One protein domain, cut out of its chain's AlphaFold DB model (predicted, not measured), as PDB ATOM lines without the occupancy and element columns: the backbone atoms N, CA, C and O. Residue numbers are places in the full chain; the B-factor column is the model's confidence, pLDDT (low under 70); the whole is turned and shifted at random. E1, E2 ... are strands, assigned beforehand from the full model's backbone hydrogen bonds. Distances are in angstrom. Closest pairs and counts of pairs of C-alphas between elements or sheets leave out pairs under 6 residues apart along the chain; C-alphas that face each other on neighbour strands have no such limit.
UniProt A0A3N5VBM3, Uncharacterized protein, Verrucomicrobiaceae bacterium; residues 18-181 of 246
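AT A GLANCE: This is residues 18 to 181 of the 246 residues of an uncharacterized protein of Verrucomicrobiaceae bacterium (UniProt A0A3N5VBM3). Two twisted sheets lie face to face as a sandwich, the larger one curled, and a long hairpin arm of E3 and the far part of E2 reaches out past one end. At the other end long loops lead out to the small hairpin E7 and E8, and these two outreaching parts make the length. The printed part has 164 residues with no named helix and eleven named strands, E1 to E11 in chain order, which hold 79 residues, under half; the class is all strand. The larger sheet runs E3 E2 E11 E5 E9, antiparallel, and the other E1 E4 E10 E6, mixed. The whole is loose, with a radius of gyration of the C-alphas of 19.5 A, and spans 75 by 36 by 24 A.

IN THESE COORDINATES: In the larger sheet, E3 is residues 53 to 58, E2 residues 26 to 41 and 37.8 A long, E11 residues 167 to 176 and 28.7 A, E5 residues 71 to 78 and 22.5 A, and E9 residues 146 to 150. In the other, E1 is residues 18 to 22, beginning at C-alpha 18 (-17.208, 8.163, 42.514), E4 residues 60 to 67 and 22.7 A, E10 residues 153 to 161 and 26.5 A, and E6 residues 85 to 90. E7 is residues 110 to 112 and E8 residues 115 to 117. E11 ends at C-alpha 176 (-31.636, 6.865, 31.989).

HOW THE PARTS SIT: E2 bends by 82 degrees at residue 38, and its pairing is staggered: residues 26 to 34 pair with E11, N 28 and O 173 at 2.8 A, and residues 35 to 41 with E3, N 37 and O 56 at 2.8 A. E2 and E3 form a hairpin. E11 and E5 are antiparallel, with N 74 and O 174 at 2.9 A, and E5 and E9 too, with N 73 and O 148 at 2.9 A. E3 runs on into E4 across a break of 1 residue, at 31 degrees. E4 is parallel to E1, with N 19 and O 64 at 2.8 A, and antiparallel to E10, with N 63 and O 157 at 2.9 A. E10 and E6 are antiparallel, with N 88 and O 158 at 3.0 A. The two sheets form a sandwich, two sheets face to face, with 59 pairs of C-alphas within 10 A and best planes 45 degrees apart. Between them, the closest C-alphas of E2 and E10 are those of Leu 34 and Thr 161, 6.5 A. The hairpin E7 and E8 has N 110 and O 117 at 2.8 A; E7 is apart from E6, and E8 from E9.

THE WHOLE: The two C-alphas farthest apart, those of Asn 47 and Gly 114, are 77.1 A apart. The printed part has no cut. The links E2 to E3, E6 to E7 and E8 to E9 are long. Mean pLDDT of the printed part is 73.8; residues 40 to 55, 99, 101 to 144 and 178 to 181 are under 70.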
ATOM      1  N   ASN A  18     -15.818   7.743  42.396       92.62
ATOM      2  CA  ASN A  18     -17.208   8.163  42.514       92.62
ATOM      3  C   ASN A  18     -17.604   9.092  41.351       92.62
ATOM      4  O   ASN A  18     -17.045  10.178  41.199       92.62
ATOM      5  N   MET A  19     -18.565   8.653  40.536       91.56
ATOM      6  CA  MET A  19     -19.123   9.394  39.398       91.56
ATOM      7  C   MET A  19     -20.269  10.333  39.794       91.56
ATOM      8  O   MET A  19     -20.680  11.167  38.983       91.56
ATOM      9  N   GLY A  20     -20.757  10.219  41.030       92.31
ATOM     10  CA  GLY A  20     -21.812  11.044  41.599       92.31
ATOM     11  C   GLY A  20     -23.139  10.314  41.797       92.31
ATOM     12  O   GLY A  20     -23.243   9.085  41.720       92.31
ATOM     13  N   GLN A  21     -24.154  11.120  42.093       95.31
ATOM     14  CA  GLN A  21     -25.540  10.710  42.269       95.31
ATOM     15  C   GLN A  21     -26.380  11.255  41.113       95.31
ATOM     16  O   GLN A  21     -26.240  12.420  40.742       95.31
ATOM     17  N   PHE A  22     -27.256  10.413  40.576       94.25
ATOM     18  CA  PHE A  22     -28.028  10.651  39.365       94.25
ATOM     19  C   PHE A  22     -29.529  10.559  39.651       94.25
ATOM     20  O   PHE A  22     -29.991   9.690  40.400       94.25
ATOM     21  N   SER A  23     -30.289  11.475  39.060       92.00
ATOM     22  CA  SER A  23     -31.748  11.582  39.211       92.00
ATOM     23  C   SER A  23     -32.467  12.017  37.936       92.00
ATOM     24  O   SER A  23     -33.627  12.405  37.991       92.00
ATOM     25  N   GLN A  24     -31.746  12.058  36.822       90.44
ATOM     26  CA  GLN A  24     -32.215  12.442  35.495       90.44
ATOM     27  C   GLN A  24     -31.252  11.849  34.463       90.44
ATOM     28  O   GLN A  24     -30.145  11.454  34.841       90.44
ATOM     29  N   LEU A  25     -31.659  11.821  33.191       89.38
ATOM     30  CA  LEU A  25     -30.822  11.374  32.077       89.38
ATOM     31  C   LEU A  25     -29.425  11.997  32.163       89.38
ATOM     32  O   LEU A  25     -29.310  13.220  32.137       89.38
ATOM     33  N   SER A  26     -28.379  11.183  32.249       92.44
ATOM     34  CA  SER A  26     -26.997  11.646  32.389       92.44
ATOM     35  C   SER A  26     -26.035  10.759  31.618       92.44
ATOM     36  O   SER A  26     -26.208   9.545  31.539       92.44
ATOM     37  N   LEU A  27     -24.971  11.364  31.088       92.12
ATOM     38  CA  LEU A  27     -23.987  10.672  30.259       92.12
ATOM     39  C   LEU A  27     -22.574  10.874  30.805       92.12
ATOM     40  O   LEU A  27     -22.221  11.941  31.305       92.12
ATOM     41  N   ARG A  28     -21.725   9.850  30.718       92.19
ATOM     42  CA  ARG A  28     -20.300   9.924  31.072       92.19
ATOM     43  C   ARG A  28     -19.460   9.293  29.972       92.19
ATOM     44  O   ARG A  28     -19.761   8.198  29.511       92.19
ATOM     45  N   ASN A  29     -18.359   9.950  29.610       92.56
ATOM     46  CA  ASN A  29     -17.326   9.361  28.759       92.56
ATOM     47  C   ASN A  29     -16.082   9.030  29.598       92.56
ATOM     48  O   ASN A  29     -15.308   9.907  29.989       92.56
ATOM     49  N   LEU A  30     -15.906   7.747  29.907       91.38
ATOM     50  CA  LEU A  30     -14.833   7.238  30.748       91.38
ATOM     51  C   LEU A  30     -13.630   6.843  29.892       91.38
ATOM     52  O   LEU A  30     -13.684   5.886  29.121       91.38
ATOM     53  N   LYS A  31     -12.508   7.538  30.095       92.19
ATOM     54  CA  LYS A  31     -11.234   7.265  29.418       92.19
ATOM     55  C   LYS A  31     -10.155   6.859  30.411       92.19
ATOM     56  O   LYS A  31     -10.108   7.356  31.540       92.19
ATOM     57  N   GLY A  32      -9.260   5.978  29.987       90.19
ATOM     58  CA  GLY A  32      -8.104   5.586  30.784       90.19
ATOM     59  C   GLY A  32      -7.216   4.570  30.081       90.19
ATOM     60  O   GLY A  32      -7.492   4.168  28.956       90.19
ATOM     61  N   SER A  33      -6.162   4.146  30.776       90.81
ATOM     62  CA  SER A  33      -5.199   3.159  30.279       90.81
ATOM     63  C   SER A  33      -5.094   1.993  31.255       90.81
ATOM     64  O   SER A  33      -4.850   2.206  32.445       90.81
ATOM     65  N   LEU A  34      -5.255   0.779  30.743       89.75
ATOM     66  CA  LEU A  34      -5.099  -0.490  31.445       89.75
ATOM     67  C   LEU A  34      -3.809  -1.193  31.010       89.75
ATOM     68  O   LEU A  34      -3.165  -0.809  30.034       89.75
ATOM     69  N   GLY A  35      -3.447  -2.242  31.740       86.94
ATOM     70  CA  GLY A  35      -2.312  -3.106  31.444       86.94
ATOM     71  C   GLY A  35      -1.028  -2.727  32.187       86.94
ATOM     72  O   GLY A  35      -0.987  -1.738  32.934       86.94
ATOM     73  N   PRO A  36       0.027  -3.539  32.018       84.00
ATOM     74  CA  PRO A  36       1.292  -3.352  32.709       84.00
ATOM     75  C   PRO A  36       2.007  -2.087  32.228       84.00
ATOM     76  O   PRO A  36       2.047  -1.784  31.039       84.00
ATOM     77  N   LYS A  37       2.642  -1.364  33.149       81.25
ATOM     78  CA  LYS A  37       3.572  -0.272  32.837       81.25
ATOM     79  C   LYS A  37       4.988  -0.713  33.170       81.25
ATOM     80  O   LYS A  37       5.211  -1.364  34.182       81.25
ATOM     81  N   ASN A  38       5.957  -0.339  32.341       75.25
ATOM     82  CA  ASN A  38       7.368  -0.554  32.650       75.25
ATOM     83  C   ASN A  38       7.916   0.661  33.412       75.25
ATOM     84  O   ASN A  38       8.559   1.534  32.831       75.25
ATOM     85  N   GLN A  39       7.569   0.773  34.694       75.00
ATOM     86  CA  GLN A  39       7.982   1.878  35.562       75.00
ATOM     87  C   GLN A  39       8.702   1.333  36.793       75.00
ATOM     88  O   GLN A  39       8.465   0.206  37.209       75.00
ATOM     89  N   VAL A  40       9.597   2.119  37.385       69.88
ATOM     90  CA  VAL A  40      10.227   1.728  38.650       69.88
ATOM     91  C   VAL A  40       9.169   1.819  39.754       69.88
ATOM     92  O   VAL A  40       8.648   2.902  40.025       69.88
ATOM     93  N   ILE A  41       8.838   0.688  40.374       67.06
ATOM     94  CA  ILE A  41       7.971   0.589  41.551       67.06
ATOM     95  C   ILE A  41       8.821   0.296  42.783       67.06
ATOM     96  O   ILE A  41       9.816  -0.419  42.709       67.06
ATOM     97  N   GLY A  42       8.390   0.824  43.927       63.44
ATOM     98  CA  GLY A  42       9.127   0.719  45.184       63.44
ATOM     99  C   GLY A  42      10.186   1.813  45.342       63.44
ATOM    100  O   GLY A  42      10.503   2.557  44.415       63.44
ATOM    101  N   ARG A  43      10.704   1.962  46.562       56.94
ATOM    102  CA  ARG A  43      11.816   2.871  46.860       56.94
ATOM    103  C   ARG A  43      13.096   2.050  46.775       56.94
ATOM    104  O   ARG A  43      13.159   1.004  47.411       56.94
ATOM    105  N   SER A  44      14.102   2.514  46.033       53.56
ATOM    106  CA  SER A  44      15.426   1.894  46.098       53.56
ATOM    107  C   SER A  44      16.046   2.229  47.455       53.56
ATOM    108  O   SER A  44      16.727   3.244  47.608       53.56
ATOM    109  N   ASP A  45      15.773   1.427  48.475       54.72
ATOM    110  CA  ASP A  45      16.769   1.257  49.520       54.72
ATOM    111  C   ASP A  45      17.754   0.179  49.054       54.72
ATOM    112  O   ASP A  45      17.407  -0.738  48.316       54.72
ATOM    113  N   THR A  46      19.032   0.343  49.370       53.56
ATOM    114  CA  THR A  46      20.115  -0.555  48.945       53.56
ATOM    115  C   THR A  46      20.130  -1.869  49.737       53.56
ATOM    116  O   THR A  46      21.164  -2.529  49.831       53.56
ATOM    117  N   ASN A  47      19.007  -2.242  50.356       56.31
ATOM    118  CA  ASN A  47      18.901  -3.409  51.217       56.31
ATOM    119  C   ASN A  47      18.598  -4.671  50.388       56.31
ATOM    120  O   ASN A  47      17.920  -4.616  49.368       56.31
ATOM    121  N   GLN A  48      19.044  -5.841  50.847       57.59
ATOM    122  CA  GLN A  48      18.745  -7.140  50.219       57.59
ATOM    123  C   GLN A  48      17.248  -7.516  50.280       57.59
ATOM    124  O   GLN A  48      16.836  -8.499  49.673       57.59
ATOM    125  N   LEU A  49      16.438  -6.722  50.991       57.31
ATOM    126  CA  LEU A  49      14.976  -6.808  51.093       57.31
ATOM    127  C   LEU A  49      14.255  -5.668  50.342       57.31
ATOM    128  O   LEU A  49      13.082  -5.404  50.600       57.31
ATOM    129  N   SER A  50      14.956  -4.962  49.450       54.56
ATOM    130  CA  SER A  50      14.404  -3.840  48.688       54.56
ATOM    131  C   SER A  50      13.256  -4.291  47.785       54.56
ATOM    132  O   SER A  50      13.428  -5.142  46.915       54.56
ATOM    133  N   PHE A  51      12.086  -3.669  47.945       57.53
ATOM    134  CA  PHE A  51      10.919  -3.858  47.070       57.53
ATOM    135  C   PHE A  51      11.019  -3.043  45.766       57.53
ATOM    136  O   PHE A  51      10.003  -2.765  45.127       57.53
ATOM    137  N   GLY A  52      12.226  -2.596  45.398       62.06
ATOM    138  CA  GLY A  52      12.496  -1.884  44.154       62.06
ATOM    139  C   GLY A  52      12.493  -2.836  42.956       62.06
ATOM    140  O   GLY A  52      13.335  -3.724  42.870       62.06
ATOM    141  N   GLY A  53      11.573  -2.637  42.013       64.56
ATOM    142  CA  GLY A  53      11.464  -3.436  40.791       64.56
ATOM    143  C   GLY A  53      10.874  -2.646  39.625       64.56
ATOM    144  O   GLY A  53      10.444  -1.508  39.788       64.56
ATOM    145  N   TYR A  54      10.850  -3.245  38.435       63.34
ATOM    146  CA  TYR A  54      10.135  -2.694  37.282       63.34
ATOM    147  C   TYR A  54       8.737  -3.315  37.182       63.34
ATOM    148  O   TYR A  54       8.589  -4.534  37.231       63.34
ATOM    149  N   GLY A  55       7.713  -2.480  37.028       68.12
ATOM    150  CA  GLY A  55       6.331  -2.876  36.775       68.12
ATOM    151  C   GLY A  55       5.342  -1.734  37.044       68.12
ATOM    152  O   GLY A  55       5.696  -0.555  36.994       68.12
ATOM    153  N   GLY A  56       4.086  -2.070  37.332       73.56
ATOM    154  CA  GLY A  56       3.018  -1.106  37.612       73.56
ATOM    155  C   GLY A  56       1.890  -1.183  36.590       73.56
ATOM    156  O   GLY A  56       1.848  -2.098  35.773       73.56
ATOM    157  N   GLY A  57       0.968  -0.220  36.638       78.19
ATOM    158  CA  GLY A  57      -0.270  -0.254  35.855       78.19
ATOM    159  C   GLY A  57      -1.447  -0.875  36.615       78.19
ATOM    160  O   GLY A  57      -1.350  -1.151  37.815       78.19
ATOM    161  N   SER A  58      -2.575  -1.029  35.926       85.12
ATOM    162  CA  SER A  58      -3.809  -1.600  36.476       85.12
ATOM    163  C   SER A  58      -4.515  -2.414  35.402       85.12
ATOM    164  O   SER A  58      -4.625  -1.956  34.269       85.12
ATOM    165  N   TYR A  59      -5.002  -3.606  35.737       87.81
ATOM    166  CA  TYR A  59      -5.787  -4.429  34.803       87.81
ATOM    167  C   TYR A  59      -7.280  -4.136  34.869       87.81
ATOM    168  O   TYR A  59      -8.022  -4.536  33.977       87.81
ATOM    169  N   ASN A  60      -7.706  -3.412  35.901       90.31
ATOM    170  CA  ASN A  60      -9.067  -2.950  36.073       90.31
ATOM    171  C   ASN A  60      -9.109  -1.525  36.636       90.31
ATOM    172  O   ASN A  60      -8.178  -1.062  37.299       90.31
ATOM    173  N   HIS A  61     -10.199  -0.825  36.352       92.12
ATOM    174  CA  HIS A  61     -10.579   0.420  36.994       92.12
ATOM    175  C   HIS A  61     -12.011   0.299  37.485       92.12
ATOM    176  O   HIS A  61     -12.895  -0.137  36.747       92.12
ATOM    177  N   TRP A  62     -12.219   0.738  38.720       93.19
ATOM    178  CA  TRP A  62     -13.509   0.697  39.385       93.19
ATOM    179  C   TRP A  62     -14.106   2.096  39.501       93.19
ATOM    180  O   TRP A  62     -13.403   3.072  39.790       93.19
ATOM    181  N   PHE A  63     -15.409   2.174  39.274       93.88
ATOM    182  CA  PHE A  63     -16.221   3.380  39.343       93.88
ATOM    183  C   PHE A  63     -17.449   3.093  40.197       93.88
ATOM    184  O   PHE A  63     -17.955   1.975  40.170       93.88
ATOM    185  N   SER A  64     -17.933   4.083  40.937       94.56
ATOM    186  CA  SER A  64     -19.183   3.976  41.687       94.56
ATOM    187  C   SER A  64     -20.163   5.050  41.247       94.56
ATOM    188  O   SER A  64     -19.767   6.155  40.875       94.56
ATOM    189  N   PHE A  65     -21.447   4.723  41.267       93.94
ATOM    190  CA  PHE A  65     -22.517   5.660  40.949       93.94
ATOM    191  C   PHE A  65     -23.746   5.354  41.789       93.94
ATOM    192  O   PHE A  65     -23.974   4.211  42.179       93.94
ATOM    193  N   THR A  66     -24.527   6.388  42.092       95.69
ATOM    194  CA  THR A  66     -25.786   6.251  42.834       95.69
ATOM    195  C   THR A  66     -26.945   6.701  41.965       95.69
ATOM    196  O   THR A  66     -26.908   7.810  41.445       95.69
ATOM    197  N   ILE A  67     -27.983   5.884  41.846       91.12
ATOM    198  CA  ILE A  67     -29.243   6.234  41.182       91.12
ATOM    199  C   ILE A  67     -30.346   6.424  42.223       91.12
ATOM    200  O   ILE A  67     -30.402   5.722  43.236       91.12
ATOM    201  N   THR A  68     -31.188   7.436  42.018       91.25
ATOM    202  CA  THR A  68     -32.179   7.890  43.017       91.25
ATOM    203  C   THR A  68     -33.566   7.283  42.864       91.25
ATOM    204  O   THR A  68     -34.331   7.287  43.829       91.25
ATOM    205  N   SER A  69     -33.851   6.701  41.710       81.81
ATOM    206  CA  SER A  69     -35.028   5.894  41.399       81.81
ATOM    207  C   SER A  69     -34.597   4.752  40.480       81.81
ATOM    208  O   SER A  69     -33.404   4.624  40.182       81.81
ATOM    209  N   ASN A  70     -35.548   3.915  40.069       80.12
ATOM    210  CA  ASN A  70     -35.295   2.906  39.048       80.12
ATOM    211  C   ASN A  70     -34.746   3.590  37.795       80.12
ATOM    212  O   ASN A  70     -35.186   4.692  37.458       80.12
ATOM    213  N   ALA A  71     -33.736   2.979  37.192       79.31
ATOM    214  CA  ALA A  71     -32.986   3.552  36.090       79.31
ATOM    215  C   ALA A  71     -32.401   2.449  35.213       79.31
ATOM    216  O   ALA A  71     -32.155   1.328  35.672       79.31
ATOM    217  N   TRP A  72     -32.103   2.806  33.973       80.06
ATOM    218  CA  TRP A  72     -31.425   1.945  33.019       80.06
ATOM    219  C   TRP A  72     -30.019   2.451  32.768       80.06
ATOM    220  O   TRP A  72     -29.793   3.648  32.597       80.06
ATOM    221  N   ILE A  73     -29.057   1.531  32.783       83.12
ATOM    222  CA  ILE A  73     -27.656   1.855  32.524       83.12
ATOM    223  C   ILE A  73     -27.223   1.197  31.225       83.12
ATOM    224  O   ILE A  73     -27.193  -0.031  31.142       83.12
ATOM    225  N   ILE A  74     -26.815   2.003  30.249       84.25
ATOM    226  CA  ILE A  74     -26.216   1.531  29.002       84.25
ATOM    227  C   ILE A  74     -24.704   1.716  29.094       84.25
ATOM    228  O   ILE A  74     -24.208   2.805  29.394       84.25
ATOM    229  N   VAL A  75     -23.958   0.646  28.825       86.38
ATOM    230  CA  VAL A  75     -22.494   0.659  28.785       86.38
ATOM    231  C   VAL A  75     -22.032   0.304  27.379       86.38
ATOM    232  O   VAL A  75     -22.140  -0.847  26.956       86.38
ATOM    233  N   ALA A  76     -21.477   1.296  26.683       86.88
ATOM    234  CA  ALA A  76     -21.050   1.184  25.293       86.88
ATOM    235  C   ALA A  76     -19.527   1.280  25.160       86.88
ATOM    236  O   ALA A  76     -18.897   2.234  25.633       86.88
ATOM    237  N   LYS A  77     -18.921   0.305  24.478       86.94
ATOM    238  CA  LYS A  77     -17.474   0.238  24.270       86.94
ATOM    239  C   LYS A  77     -17.066   1.031  23.029       86.94
ATOM    240  O   LYS A  77     -17.684   0.940  21.961       86.94
ATOM    241  N   ALA A  78     -15.982   1.785  23.168       83.06
ATOM    242  CA  ALA A  78     -15.360   2.573  22.113       83.06
ATOM    243  C   ALA A  78     -13.826   2.469  22.178       83.06
ATOM    244  O   ALA A  78     -13.256   1.572  22.811       83.06
ATOM    245  N   GLY A  79     -13.144   3.380  21.487       80.25
ATOM    246  CA  GLY A  79     -11.690   3.422  21.425       80.25
ATOM    247  C   GLY A  79     -11.094   2.445  20.404       80.25
ATOM    248  O   GLY A  79     -11.807   1.837  19.605       80.25
ATOM    249  N   PRO A  80      -9.758   2.298  20.385       79.31
ATOM    250  CA  PRO A  80      -9.065   1.615  19.294       79.31
ATOM    251  C   PRO A  80      -9.193   0.086  19.340       79.31
ATOM    252  O   PRO A  80      -9.024  -0.569  18.312       79.31
ATOM    253  N   ARG A  81      -9.427  -0.512  20.521       84.06
ATOM    254  CA  ARG A  81      -9.462  -1.980  20.687       84.06
ATOM    255  C   ARG A  81     -10.560  -2.460  21.668       84.06
ATOM    256  O   ARG A  81     -10.243  -3.156  22.636       84.06
ATOM    257  N   PRO A  82     -11.850  -2.155  21.406       83.44
ATOM    258  CA  PRO A  82     -12.996  -2.474  22.279       83.44
ATOM    259  C   PRO A  82     -13.152  -3.966  22.599       83.44
ATOM    260  O   PRO A  82     -13.545  -4.330  23.704       83.44
ATOM    261  N   LYS A  83     -12.734  -4.844  21.681       81.56
ATOM    262  CA  LYS A  83     -12.711  -6.305  21.867       81.56
ATOM    263  C   LYS A  83     -11.884  -6.785  23.073       81.56
ATOM    264  O   LYS A  83     -12.068  -7.900  23.551       81.56
ATOM    265  N   TYR A  84     -10.925  -5.993  23.543       86.12
ATOM    266  CA  TYR A  84     -10.075  -6.372  24.680       86.12
ATOM    267  C   TYR A  84     -10.481  -5.691  25.982       86.12
ATOM    268  O   TYR A  84      -9.740  -5.774  26.964       86.12
ATOM    269  N   ILE A  85     -11.638  -5.027  25.983       86.69
ATOM    270  CA  ILE A  85     -12.206  -4.347  27.139       86.69
ATOM    271  C   ILE A  85     -13.419  -5.144  27.616       86.69
ATOM    272  O   ILE A  85     -14.323  -5.467  26.838       86.69
ATOM    273  N   ASN A  86     -13.429  -5.470  28.902       86.06
ATOM    274  CA  ASN A  86     -14.556  -6.096  29.572       86.06
ATOM    275  C   ASN A  86     -15.193  -5.109  30.554       86.06
ATOM    276  O   ASN A  86     -14.494  -4.326  31.202       86.06
ATOM    277  N   THR A  87     -16.517  -5.142  30.647       87.19
ATOM    278  CA  THR A  87     -17.315  -4.279  31.518       87.19
ATOM    279  C   THR A  87     -18.237  -5.150  32.355       87.19
ATOM    280  O   THR A  87     -18.868  -6.066  31.842       87.19
ATOM    281  N   SER A  88     -18.288  -4.892  33.658       87.31
ATOM    282  CA  SER A  88     -19.162  -5.616  34.588       87.31
ATOM    283  C   SER A  88     -19.707  -4.671  35.649       87.31
ATOM    284  O   SER A  88     -19.004  -3.756  36.082       87.31
ATOM    285  N   VAL A  89     -20.961  -4.881  36.047       88.50
ATOM    286  CA  VAL A  89     -21.648  -4.084  37.067       88.50
ATOM    287  C   VAL A  89     -21.918  -4.960  38.287       88.50
ATOM    288  O   VAL A  89     -22.248  -6.134  38.137       88.50
ATOM    289  N   TYR A  90     -21.762  -4.401  39.486       89.88
ATOM    290  CA  TYR A  90     -21.956  -5.098  40.756       89.88
ATOM    291  C   TYR A  90     -22.788  -4.261  41.724       89.88
ATOM    292  O   TYR A  90     -22.760  -3.026  41.682       89.88
ATOM    293  N   ASP A  91     -23.471  -4.936  42.645       90.06
ATOM    294  CA  ASP A  91     -23.949  -4.301  43.872       90.06
ATOM    295  C   ASP A  91     -22.783  -4.013  44.849       90.06
ATOM    296  O   ASP A  91     -21.623  -4.362  44.607       90.06
ATOM    297  N   LEU A  92     -23.076  -3.368  45.984       88.94
ATOM    298  CA  LEU A  92     -22.063  -3.070  47.011       88.94
ATOM    299  C   LEU A  92     -21.534  -4.311  47.750       88.94
ATOM    300  O   LEU A  92     -20.528  -4.210  48.449       88.94
ATOM    301  N   ASN A  93     -22.187  -5.466  47.604       90.06
ATOM    302  CA  ASN A  93     -21.731  -6.744  48.149       90.06
ATOM    303  C   ASN A  93     -20.882  -7.533  47.136       90.06
ATOM    304  O   ASN A  93     -20.526  -8.677  47.415       90.06
ATOM    305  N   LEU A  94     -20.539  -6.927  45.990       86.31
ATOM    306  CA  LEU A  94     -19.788  -7.537  44.889       86.31
ATOM    307  C   LEU A  94     -20.523  -8.698  44.207       86.31
ATOM    308  O   LEU A  94     -19.892  -9.534  43.558       86.31
ATOM    309  N   ASN A  95     -21.853  -8.735  44.292       86.50
ATOM    310  CA  ASN A  95     -22.638  -9.648  43.474       86.50
ATOM    311  C   ASN A  95     -22.734  -9.076  42.052       86.50
ATOM    312  O   ASN A  95     -23.135  -7.916  41.899       86.50
ATOM    313  N   PRO A  96     -22.357  -9.844  41.013       86.44
ATOM    314  CA  PRO A  96     -22.464  -9.384  39.637       86.44
ATOM    315  C   PRO A  96     -23.932  -9.208  39.255       86.44
ATOM    316  O   PRO A  96     -24.783 -10.028  39.599       86.44
ATOM    317  N   ILE A  97     -24.209  -8.139  38.520       81.62
ATOM    318  CA  ILE A  97     -25.514  -7.877  37.924       81.62
ATOM    319  C   ILE A  97     -25.463  -8.349  36.481       81.62
ATOM    320  O   ILE A  97     -24.578  -7.950  35.721       81.62
ATOM    321  N   GLU A  98     -26.415  -9.196  36.108       77.88
ATOM    322  CA  GLU A  98     -26.526  -9.690  34.742       77.88
ATOM    323  C   GLU A  98     -27.017  -8.568  33.821       77.88
ATOM    324  O   GLU A  98     -28.104  -8.014  33.998       77.88
ATOM    325  N   GLY A  99     -26.184  -8.216  32.843       68.75
ATOM    326  CA  GLY A  99     -26.534  -7.261  31.800       68.75
ATOM    327  C   GLY A  99     -27.302  -7.936  30.670       68.75
ATOM    328  O   GLY A  99     -26.952  -9.038  30.245       68.75
ATOM    329  N   ARG A 100     -28.312  -7.248  30.142       70.56
ATOM    330  CA  ARG A 100     -29.059  -7.657  28.946       70.56
ATOM    331  C   ARG A 100     -28.432  -7.045  27.690       70.56
ATOM    332  O   ARG A 100     -27.583  -6.151  27.778       70.56
ATOM    333  N   GLY A 101     -28.807  -7.552  26.518       65.25
ATOM    334  CA  GLY A 101     -28.481  -6.888  25.252       65.25
ATOM    335  C   GLY A 101     -29.237  -5.563  25.142       65.25
ATOM    336  O   GLY A 101     -30.373  -5.487  25.591       65.25
ATOM    337  N   ILE A 102     -28.612  -4.530  24.567       61.38
ATOM    338  CA  ILE A 102     -29.225  -3.189  24.454       61.38
ATOM    339  C   ILE A 102     -30.481  -3.200  23.562       61.38
ATOM    340  O   ILE A 102     -31.359  -2.378  23.765       61.38
ATOM    341  N   PHE A 103     -30.593  -4.151  22.624       60.53
ATOM    342  CA  PHE A 103     -31.705  -4.233  21.666       60.53
ATOM    343  C   PHE A 103     -32.527  -5.528  21.774       60.53
ATOM    344  O   PHE A 103     -32.830  -6.162  20.764       60.53
ATOM    345  N   GLN A 104     -32.803  -6.001  22.989       51.56
ATOM    346  CA  GLN A 104     -33.595  -7.221  23.171       51.56
ATOM    347  C   GLN A 104     -35.081  -6.975  22.822       51.56
ATOM    348  O   GLN A 104     -35.532  -5.863  23.016       51.56
ATOM    349  N   ASP A 105     -35.744  -7.993  22.244       44.84
ATOM    350  CA  ASP A 105     -37.161  -8.238  21.832       44.84
ATOM    351  C   ASP A 105     -38.136  -7.098  21.417       44.84
ATOM    352  O   ASP A 105     -39.014  -7.344  20.590       44.84
ATOM    353  N   ASP A 106     -37.995  -5.867  21.901       44.81
ATOM    354  CA  ASP A 106     -39.007  -4.797  21.840       44.81
ATOM    355  C   ASP A 106     -38.471  -3.423  21.387       44.81
ATOM    356  O   ASP A 106     -39.251  -2.538  21.047       44.81
ATOM    357  N   SER A 107     -37.153  -3.246  21.290       45.59
ATOM    358  CA  SER A 107     -36.532  -1.910  21.180       45.59
ATOM    359  C   SER A 107     -36.147  -1.461  19.763       45.59
ATOM    360  O   SER A 107     -35.814  -0.294  19.564       45.59
ATOM    361  N   ILE A 108     -36.165  -2.349  18.756       46.47
ATOM    362  CA  ILE A 108     -35.849  -1.984  17.360       46.47
ATOM    363  C   ILE A 108     -36.720  -2.733  16.352       46.47
ATOM    364  O   ILE A 108     -36.626  -3.951  16.196       46.47
ATOM    365  N   THR A 109     -37.444  -1.956  15.548       50.38
ATOM    366  CA  THR A 109     -38.065  -2.391  14.294       50.38
ATOM    367  C   THR A 109     -37.190  -1.971  13.111       50.38
ATOM    368  O   THR A 109     -36.927  -0.781  12.931       50.38
ATOM    369  N   THR A 110     -36.760  -2.907  12.263       46.28
ATOM    370  CA  THR A 110     -36.165  -2.579  10.958       46.28
ATOM    371  C   THR A 110     -37.129  -2.944   9.842       46.28
ATOM    372  O   THR A 110     -37.662  -4.048   9.809       46.28
ATOM    373  N   THR A 111     -37.329  -2.051   8.878       46.34
ATOM    374  CA  THR A 111     -38.135  -2.367   7.695       46.34
ATOM    375  C   THR A 111     -37.245  -3.018   6.643       46.34
ATOM    376  O   THR A 111     -36.374  -2.357   6.076       46.34
ATOM    377  N   ILE A 112     -37.446  -4.308   6.375       48.66
ATOM    378  CA  ILE A 112     -36.794  -5.016   5.264       48.66
ATOM    379  C   ILE A 112     -37.884  -5.363   4.261       48.66
ATOM    380  O   ILE A 112     -38.887  -5.969   4.620       48.66
ATOM    381  N   ASP A 113     -37.720  -4.917   3.015       59.34
ATOM    382  CA  ASP A 113     -38.670  -5.168   1.921       59.34
ATOM    383  C   ASP A 113     -40.128  -4.745   2.212       59.34
ATOM    384  O   ASP A 113     -41.075  -5.276   1.640       59.34
ATOM    385  N   GLY A 114     -40.313  -3.738   3.073       61.38
ATOM    386  CA  GLY A 114     -41.630  -3.215   3.452       61.38
ATOM    387  C   GLY A 114     -42.304  -3.952   4.612       61.38
ATOM    388  O   GLY A 114     -43.372  -3.523   5.041       61.38
ATOM    389  N   GLU A 115     -41.681  -5.000   5.154       43.72
ATOM    390  CA  GLU A 115     -42.144  -5.694   6.356       43.72
ATOM    391  C   GLU A 115     -41.357  -5.238   7.587       43.72
ATOM    392  O   GLU A 115     -40.137  -5.047   7.542       43.72
ATOM    393  N   ILE A 116     -42.079  -5.047   8.694       53.44
ATOM    394  CA  ILE A 116     -41.496  -4.756  10.005       53.44
ATOM    395  C   ILE A 116     -40.826  -6.039  10.494       53.44
ATOM    396  O   ILE A 116     -41.494  -7.020  10.815       53.44
ATOM    397  N   ASN A 117     -39.499  -6.032  10.518       44.31
ATOM    398  CA  ASN A 117     -38.684  -7.107  11.046       44.31
ATOM    399  C   ASN A 117     -38.104  -6.671  12.393       44.31
ATOM    400  O   ASN A 117     -37.406  -5.660  12.474       44.31
ATOM    401  N   ASN A 118     -38.348  -7.462  13.430       52.06
ATOM    402  CA  ASN A 118     -37.695  -7.304  14.721       52.06
ATOM    403  C   ASN A 118     -36.513  -8.280  14.727       52.06
ATOM    404  O   ASN A 118     -36.719  -9.479  14.929       52.06
ATOM    405  N   PRO A 119     -35.274  -7.819  14.470       43.94
ATOM    406  CA  PRO A 119     -34.139  -8.690  14.152       43.94
ATOM    407  C   PRO A 119     -33.731  -9.632  15.295       43.94
ATOM    408  O   PRO A 119     -32.875 -10.497  15.105       43.94
ATOM    409  N   TYR A 120     -34.328  -9.467  16.474       45.72
ATOM    410  CA  TYR A 120     -33.974 -10.177  17.693       45.72
ATOM    411  C   TYR A 120     -35.120 -11.008  18.292       45.72
ATOM    412  O   TYR A 120     -34.873 -11.746  19.247       45.72
ATOM    413  N   VAL A 121     -36.312 -11.003  17.675       39.31
ATOM    414  CA  VAL A 121     -37.418 -11.901  18.051       39.31
ATOM    415  C   VAL A 121     -36.998 -13.356  17.833       39.31
ATOM    416  O   VAL A 121     -36.641 -13.766  16.729       39.31
ATOM    417  N   GLY A 122     -37.030 -14.158  18.901       31.16
ATOM    418  CA  GLY A 122     -36.715 -15.592  18.850       31.16
ATOM    419  C   GLY A 122     -35.221 -15.953  18.830       31.16
ATOM    420  O   GLY A 122     -34.882 -17.126  18.644       31.16
ATOM    421  N   HIS A 123     -34.316 -14.993  19.054       32.00
ATOM    422  CA  HIS A 123     -32.874 -15.237  19.160       32.00
ATOM    423  C   HIS A 123     -32.368 -15.077  20.606       32.00
ATOM    424  O   HIS A 123     -32.612 -14.073  21.262       32.00
ATOM    425  N   VAL A 124     -31.608 -16.060  21.110       32.09
ATOM    426  CA  VAL A 124     -30.950 -15.976  22.427       32.09
ATOM    427  C   VAL A 124     -29.834 -14.929  22.366       32.09
ATOM    428  O   VAL A 124     -28.755 -15.183  21.822       32.09
ATOM    429  N   MET A 125     -30.084 -13.746  22.925       39.72
ATOM    430  CA  MET A 125     -29.082 -12.690  23.049       39.72
ATOM    431  C   MET A 125     -28.171 -12.933  24.257       39.72
ATOM    432  O   MET A 125     -28.492 -12.616  25.391       39.72
ATOM    433  N   ASN A 126     -27.001 -13.496  23.950       42.44
ATOM    434  CA  ASN A 126     -25.726 -13.372  24.659       42.44
ATOM    435  C   ASN A 126     -25.699 -13.667  26.180       42.44
ATOM    436  O   ASN A 126     -25.957 -12.799  27.010       42.44
ATOM    437  N   ALA A 127     -25.214 -14.862  26.534       38.59
ATOM    438  CA  ALA A 127     -24.793 -15.202  27.891       38.59
ATOM    439  C   ALA A 127     -23.553 -14.390  28.310       38.59
ATOM    440  O   ALA A 127     -22.571 -14.335  27.571       38.59
ATOM    441  N   GLN A 128     -23.576 -13.819  29.517       44.62
ATOM    442  CA  GLN A 128     -22.413 -13.219  30.175       44.62
ATOM    443  C   GLN A 128     -21.262 -14.237  30.211       44.62
ATOM    444  O   GLN A 128     -21.207 -15.109  31.075       44.62
ATOM    445  N   SER A 129     -20.342 -14.161  29.252       40.44
ATOM    446  CA  SER A 129     -19.149 -14.999  29.245       40.44
ATOM    447  C   SER A 129     -17.950 -14.149  29.617       40.44
ATOM    448  O   SER A 129     -17.375 -13.451  28.787       40.44
ATOM    449  N   ASP A 130     -17.560 -14.256  30.885       48.09
ATOM    450  CA  ASP A 130     -16.360 -13.645  31.473       48.09
ATOM    451  C   ASP A 130     -15.059 -14.012  30.712       48.09
ATOM    452  O   ASP A 130     -14.045 -13.324  30.814       48.09
ATOM    453  N   LEU A 131     -15.080 -15.062  29.875       40.06
ATOM    454  CA  LEU A 131     -13.923 -15.495  29.078       40.06
ATOM    455  C   LEU A 131     -13.920 -15.049  27.607       40.06
ATOM    456  O   LEU A 131     -12.844 -15.003  27.004       40.06
ATOM    457  N   TYR A 132     -15.072 -14.750  27.000       49.44
ATOM    458  CA  TYR A 132     -15.165 -14.526  25.554       49.44
ATOM    459  C   TYR A 132     -15.932 -13.241  25.239       49.44
ATOM    460  O   TYR A 132     -17.154 -13.227  25.198       49.44
ATOM    461  N   ASN A 133     -15.186 -12.173  24.944       60.59
ATOM    462  CA  ASN A 133     -15.736 -10.942  24.382       60.59
ATOM    463  C   ASN A 133     -16.193 -11.209  22.932       60.59
ATOM    464  O   ASN A 133     -15.375 -11.515  22.053       60.59
ATOM    465  N   THR A 134     -17.501 -11.103  22.694       63.78
ATOM    466  CA  THR A 134     -18.162 -11.359  21.403       63.78
ATOM    467  C   THR A 134     -18.271 -10.111  20.524       63.78
ATOM    468  O   THR A 134     -19.144 -10.048  19.662       63.78
ATOM    469  N   PHE A 135     -17.406  -9.112  20.738       66.19
ATOM    470  CA  PHE A 135     -17.464  -7.845  20.022       66.19
ATOM    471  C   PHE A 135     -17.340  -8.020  18.507       66.19
ATOM    472  O   PHE A 135     -16.348  -8.574  18.015       66.19
ATOM    473  N   ASP A 136     -18.305  -7.458  17.782       66.00
ATOM    474  CA  ASP A 136     -18.318  -7.371  16.323       66.00
ATOM    475  C   ASP A 136     -18.688  -5.943  15.896       66.00
ATOM    476  O   ASP A 136     -19.819  -5.519  16.129       66.00
ATOM    477  N   PRO A 137     -17.773  -5.189  15.260       65.25
ATOM    478  CA  PRO A 137     -18.038  -3.809  14.861       65.25
ATOM    479  C   PRO A 137     -19.132  -3.671  13.793       65.25
ATOM    480  O   PRO A 137     -19.599  -2.559  13.572       65.25
ATOM    481  N   ASN A 138     -19.520  -4.757  13.114       67.00
ATOM    482  CA  ASN A 138     -20.568  -4.723  12.092       67.00
ATOM    483  C   ASN A 138     -21.976  -4.910  12.672       67.00
ATOM    484  O   ASN A 138     -22.955  -4.724  11.952       67.00
ATOM    485  N   ARG A 139     -22.093  -5.299  13.947       61.16
ATOM    486  CA  ARG A 139     -23.381  -5.409  14.634       61.16
ATOM    487  C   ARG A 139     -23.751  -4.077  15.274       61.16
ATOM    488  O   ARG A 139     -22.889  -3.399  15.826       61.16
ATOM    489  N   LEU A 140     -25.040  -3.748  15.270       61.84
ATOM    490  CA  LEU A 140     -25.556  -2.524  15.886       61.84
ATOM    491  C   LEU A 140     -25.314  -2.493  17.407       61.84
ATOM    492  O   LEU A 140     -24.800  -1.511  17.930       61.84
ATOM    493  N   ASP A 141     -25.575  -3.608  18.099       57.00
ATOM    494  CA  ASP A 141     -25.281  -3.810  19.532       57.00
ATOM    495  C   ASP A 141     -23.790  -4.051  19.829       57.00
ATOM    496  O   ASP A 141     -23.393  -4.289  20.972       57.00
ATOM    497  N   LYS A 142     -22.962  -4.099  18.778       66.06
ATOM    498  CA  LYS A 142     -21.567  -4.549  18.793       66.06
ATOM    499  C   LYS A 142     -21.356  -5.895  19.491       66.06
ATOM    500  O   LYS A 142     -20.237  -6.213  19.881       66.06
ATOM    501  N   GLY A 143     -22.413  -6.685  19.671       61.94
ATOM    502  CA  GLY A 143     -22.461  -7.945  20.404       61.94
ATOM    503  C   GLY A 143     -22.319  -7.853  21.925       61.94
ATOM    504  O   GLY A 143     -22.887  -8.700  22.602       61.94
ATOM    505  N   ASP A 144     -21.554  -6.910  22.474       69.56
ATOM    506  CA  ASP A 144     -21.078  -6.971  23.867       69.56
ATOM    507  C   ASP A 144     -21.233  -5.650  24.643       69.56
ATOM    508  O   ASP A 144     -20.734  -5.528  25.767       69.56
ATOM    509  N   ASP A 145     -21.916  -4.674  24.039       70.12
ATOM    510  CA  ASP A 145     -22.429  -3.491  24.727       70.12
ATOM    511  C   ASP A 145     -23.716  -3.899  25.478       70.12
ATOM    512  O   ASP A 145     -24.492  -4.733  25.000       70.12
ATOM    513  N   ARG A 146     -23.900  -3.407  26.711       73.50
ATOM    514  CA  ARG A 146     -24.865  -3.982  27.671       73.50
ATOM    515  C   ARG A 146     -25.801  -2.946  28.273       73.50
ATOM    516  O   ARG A 146     -25.418  -1.792  28.454       73.50
ATOM    517  N   TYR A 147     -26.975  -3.430  28.655       76.50
ATOM    518  CA  TYR A 147     -28.029  -2.718  29.367       76.50
ATOM    519  C   TYR A 147     -28.249  -3.339  30.757       76.50
ATOM    520  O   TYR A 147     -28.223  -4.564  30.900       76.50
ATOM    521  N   TYR A 148     -28.488  -2.516  31.779       77.00
ATOM    522  CA  TYR A 148     -28.767  -2.964  33.148       77.00
ATOM    523  C   TYR A 148     -29.999  -2.237  33.711       77.00
ATOM    524  O   TYR A 148     -29.904  -1.033  33.968       77.00
ATOM    525  N   PRO A 149     -31.123  -2.936  33.951       78.19
ATOM    526  CA  PRO A 149     -32.251  -2.379  34.684       78.19
ATOM    527  C   PRO A 149     -31.939  -2.449  36.180       78.19
ATOM    528  O   PRO A 149     -31.791  -3.532  36.750       78.19
ATOM    529  N   LEU A 150     -31.784  -1.291  36.814       77.81
ATOM    530  CA  LEU A 150     -31.354  -1.191  38.202       77.81
ATOM    531  C   LEU A 150     -32.411  -0.483  39.047       77.81
ATOM    532  O   LEU A 150     -32.966   0.545  38.666       77.81
ATOM    533  N   ASN A 151     -32.635  -1.012  40.246       81.81
ATOM    534  CA  ASN A 151     -33.419  -0.323  41.265       81.81
ATOM    535  C   ASN A 151     -32.616   0.836  41.861       81.81
ATOM    536  O   ASN A 151     -31.392   0.871  41.780       81.81
ATOM    537  N   ARG A 152     -33.293   1.755  42.553       87.94
ATOM    538  CA  ARG A 152     -32.617   2.781  43.361       87.94
ATOM    539  C   ARG A 152     -31.506   2.164  44.230       87.94
ATOM    540  O   ARG A 152     -31.774   1.301  45.066       87.94
ATOM    541  N   GLY A 153     -30.288   2.689  44.123       91.62
ATOM    542  CA  GLY A 153     -29.150   2.172  44.876       91.62
ATOM    543  C   GLY A 153     -27.808   2.736  44.433       91.62
ATOM    544  O   GLY A 153     -27.722   3.569  43.530       91.62
ATOM    545  N   THR A 154     -26.750   2.269  45.094       94.56
ATOM    546  CA  THR A 154     -25.362   2.533  44.704       94.56
ATOM    547  C   THR A 154     -24.766   1.264  44.115       94.56
ATOM    548  O   THR A 154     -24.915   0.187  44.688       94.56
ATOM    549  N   TYR A 155     -24.070   1.413  42.994       93.50
ATOM    550  CA  TYR A 155     -23.517   0.312  42.215       93.50
ATOM    551  C   TYR A 155     -22.060   0.571  41.852       93.50
ATOM    552  O   TYR A 155     -21.576   1.709  41.898       93.50
ATOM    553  N   LEU A 156     -21.367  -0.504  41.484       93.44
ATOM    554  CA  LEU A 156     -19.988  -0.487  41.021       93.44
ATOM    555  C   LEU A 156     -19.923  -0.880  39.546       93.44
ATOM    556  O   LEU A 156     -20.521  -1.869  39.143       93.44
ATOM    557  N   LEU A 157     -19.146  -0.143  38.757       91.94
ATOM    558  CA  LEU A 157     -18.768  -0.492  37.390       91.94
ATOM    559  C   LEU A 157     -17.275  -0.824  37.359       91.94
ATOM    560  O   LEU A 157     -16.435   0.000  37.727       91.94
ATOM    561  N   CYS A 158     -16.947  -2.015  36.875       92.25
ATOM    562  CA  CYS A 158     -15.584  -2.460  36.633       92.25
ATOM    563  C   CYS A 158     -15.301  -2.461  35.130       92.25
ATOM    564  O   CYS A 158     -15.992  -3.124  34.357       92.25
ATOM    565  N   ILE A 159     -14.256  -1.739  34.727       90.62
ATOM    566  CA  ILE A 159     -13.691  -1.779  33.375       90.62
ATOM    567  C   ILE A 159     -12.364  -2.518  33.470       90.62
ATOM    568  O   ILE A 159     -11.473  -2.073  34.191       90.62
ATOM    569  N   SER A 160     -12.209  -3.622  32.750       90.00
ATOM    570  CA  SER A 160     -11.005  -4.454  32.794       90.00
ATOM    571  C   SER A 160     -10.495  -4.818  31.404       90.00
ATOM    572  O   SER A 160     -11.187  -4.635  30.404       90.00
ATOM    573  N   THR A 161      -9.252  -5.295  31.330       87.25
ATOM    574  CA  THR A 161      -8.661  -5.784  30.081       87.25
ATOM    575  C   THR A 161      -8.488  -7.295  30.094       87.25
ATOM    576  O   THR A 161      -8.083  -7.878  31.097       87.25
ATOM    577  N   THR A 162      -8.745  -7.930  28.951       84.75
ATOM    578  CA  THR A 162      -8.494  -9.366  28.738       84.75
ATOM    579  C   THR A 162      -7.069  -9.655  28.258       84.75
ATOM    580  O   THR A 162      -6.695 -10.812  28.059       84.75
ATOM    581  N   ARG A 163      -6.254  -8.616  28.035       83.50
ATOM    582  CA  ARG A 163      -4.885  -8.737  27.528       83.50
ATOM    583  C   ARG A 163      -3.867  -8.314  28.576       83.50
ATOM    584  O   ARG A 163      -4.069  -7.381  29.343       83.50
ATOM    585  N   ASN A 164      -2.713  -8.971  28.533       85.06
ATOM    586  CA  ASN A 164      -1.548  -8.588  29.317       85.06
ATOM    587  C   ASN A 164      -0.652  -7.596  28.548       85.06
ATOM    588  O   ASN A 164       0.517  -7.871  28.288       85.06
ATOM    589  N   GLU A 165      -1.221  -6.474  28.106       87.00
ATOM    590  CA  GLU A 165      -0.500  -5.419  27.383       87.00
ATOM    591  C   GLU A 165      -1.130  -4.043  27.660       87.00
ATOM    592  O   GLU A 165      -2.302  -3.989  28.041       87.00
ATOM    593  N   PRO A 166      -0.387  -2.931  27.493       89.56
ATOM    594  CA  PRO A 166      -0.954  -1.592  27.597       89.56
ATOM    595  C   PRO A 166      -2.128  -1.396  26.634       89.56
ATOM    596  O   PRO A 166      -2.008  -1.640  25.430       89.56
ATOM    597  N   LEU A 167      -3.251  -0.926  27.166       89.56
ATOM    598  CA  LEU A 167      -4.480  -0.735  26.414       89.56
ATOM    599  C   LEU A 167      -5.205   0.527  26.873       89.56
ATOM    600  O   LEU A 167      -5.668   0.600  28.009       89.56
ATOM    601  N   ASP A 168      -5.364   1.488  25.970       91.88
ATOM    602  CA  ASP A 168      -6.254   2.625  26.193       91.88
ATOM    603  C   ASP A 168      -7.706   2.225  25.917       91.88
ATOM    604  O   ASP A 168      -7.995   1.506  24.953       91.88
ATOM    605  N   TYR A 169      -8.616   2.703  26.761       90.25
ATOM    606  CA  TYR A 169     -10.048   2.470  26.634       90.25
ATOM    607  C   TYR A 169     -10.842   3.773  26.604       90.25
ATOM    608  O   TYR A 169     -10.453   4.788  27.189       90.25
ATOM    609  N   GLU A 170     -12.002   3.688  25.961       92.06
ATOM    610  CA  GLU A 170     -13.061   4.687  25.979       92.06
ATOM    611  C   GLU A 170     -14.386   3.941  26.169       92.06
ATOM    612  O   GLU A 170     -14.692   3.033  25.400       92.06
ATOM    613  N   ILE A 171     -15.126   4.273  27.226       89.81
ATOM    614  CA  ILE A 171     -16.421   3.674  27.562       89.81
ATOM    615  C   ILE A 171     -17.437   4.795  27.756       89.81
ATOM    616  O   ILE A 171     -17.226   5.686  28.579       89.81
ATOM    617  N   GLY A 172     -18.548   4.730  27.031       89.75
ATOM    618  CA  GLY A 172     -19.721   5.553  27.299       89.75
ATOM    619  C   GLY A 172     -20.604   4.885  28.348       89.75
ATOM    620  O   GLY A 172     -20.844   3.681  28.271       89.75
ATOM    621  N   VAL A 173     -21.066   5.662  29.322       90.94
ATOM    622  CA  VAL A 173     -22.066   5.242  30.307       90.94
ATOM    623  C   VAL A 173     -23.243   6.198  30.199       90.94
ATOM    624  O   VAL A 173     -23.071   7.395  30.432       90.94
ATOM    625  N   VAL A 174     -24.410   5.673  29.848       88.88
ATOM    626  CA  VAL A 174     -25.673   6.420  29.818       88.88
ATOM    627  C   VAL A 174     -26.528   5.926  30.972       88.88
ATOM    628  O   VAL A 174     -26.612   4.723  31.208       88.88
ATOM    629  N   ILE A 175     -27.090   6.862  31.727       88.75
ATOM    630  CA  ILE A 175     -27.951   6.611  32.878       88.75
ATOM    631  C   ILE A 175     -29.287   7.255  32.569       88.75
ATOM    632  O   ILE A 175     -29.373   8.480  32.512       88.75
ATOM    633  N   GLU A 176     -30.306   6.437  32.397       82.12
ATOM    634  CA  GLU A 176     -31.636   6.865  31.989       82.12
ATOM    635  C   GLU A 176     -32.657   6.543  33.061       82.12
ATOM    636  O   GLU A 176     -32.488   5.607  33.837       82.12
ATOM    637  N   PHE A 177     -33.720   7.330  33.105       79.00
ATOM    638  CA  PHE A 177     -34.781   7.187  34.085       79.00
ATOM    639  C   PHE A 177     -36.108   7.030  33.344       79.00
ATOM    640  O   PHE A 177     -36.284   7.710  32.333       79.00
ATOM    641  N   PRO A 178     -37.028   6.182  33.836       68.56
ATOM    642  CA  PRO A 178     -38.361   6.065  33.265       68.56
ATOM    643  C   PRO A 178     -39.027   7.433  33.242       68.56
ATOM    644  O   PRO A 178     -39.046   8.145  34.255       68.56
ATOM    645  N   THR A 179     -39.562   7.801  32.083       60.53
ATOM    646  CA  THR A 179     -40.416   8.975  31.958       60.53
ATOM    647  C   THR A 179     -41.754   8.669  32.633       60.53
ATOM    648  O   THR A 179     -42.238   7.538  32.652       60.53
ATOM    649  N   GLY A 180     -42.332   9.678  33.283       51.44
ATOM    650  CA  GLY A 180     -43.660   9.570  33.894       51.44
ATOM    651  C   GLY A 180     -44.790   9.810  32.894       51.44
ATOM    652  O   GLY A 180     -45.916  10.080  33.313       51.44
ATOM    653  N   ASP A 181     -44.474   9.800  31.601       51.34
ATOM    654  CA  ASP A 181     -45.421  10.102  30.543       51.34
ATOM    655  C   ASP A 181     -46.295   8.873  30.295       51.34
ATOM    656  O   ASP A 181     -45.827   7.736  30.282       51.34
TER     657      ASP A 181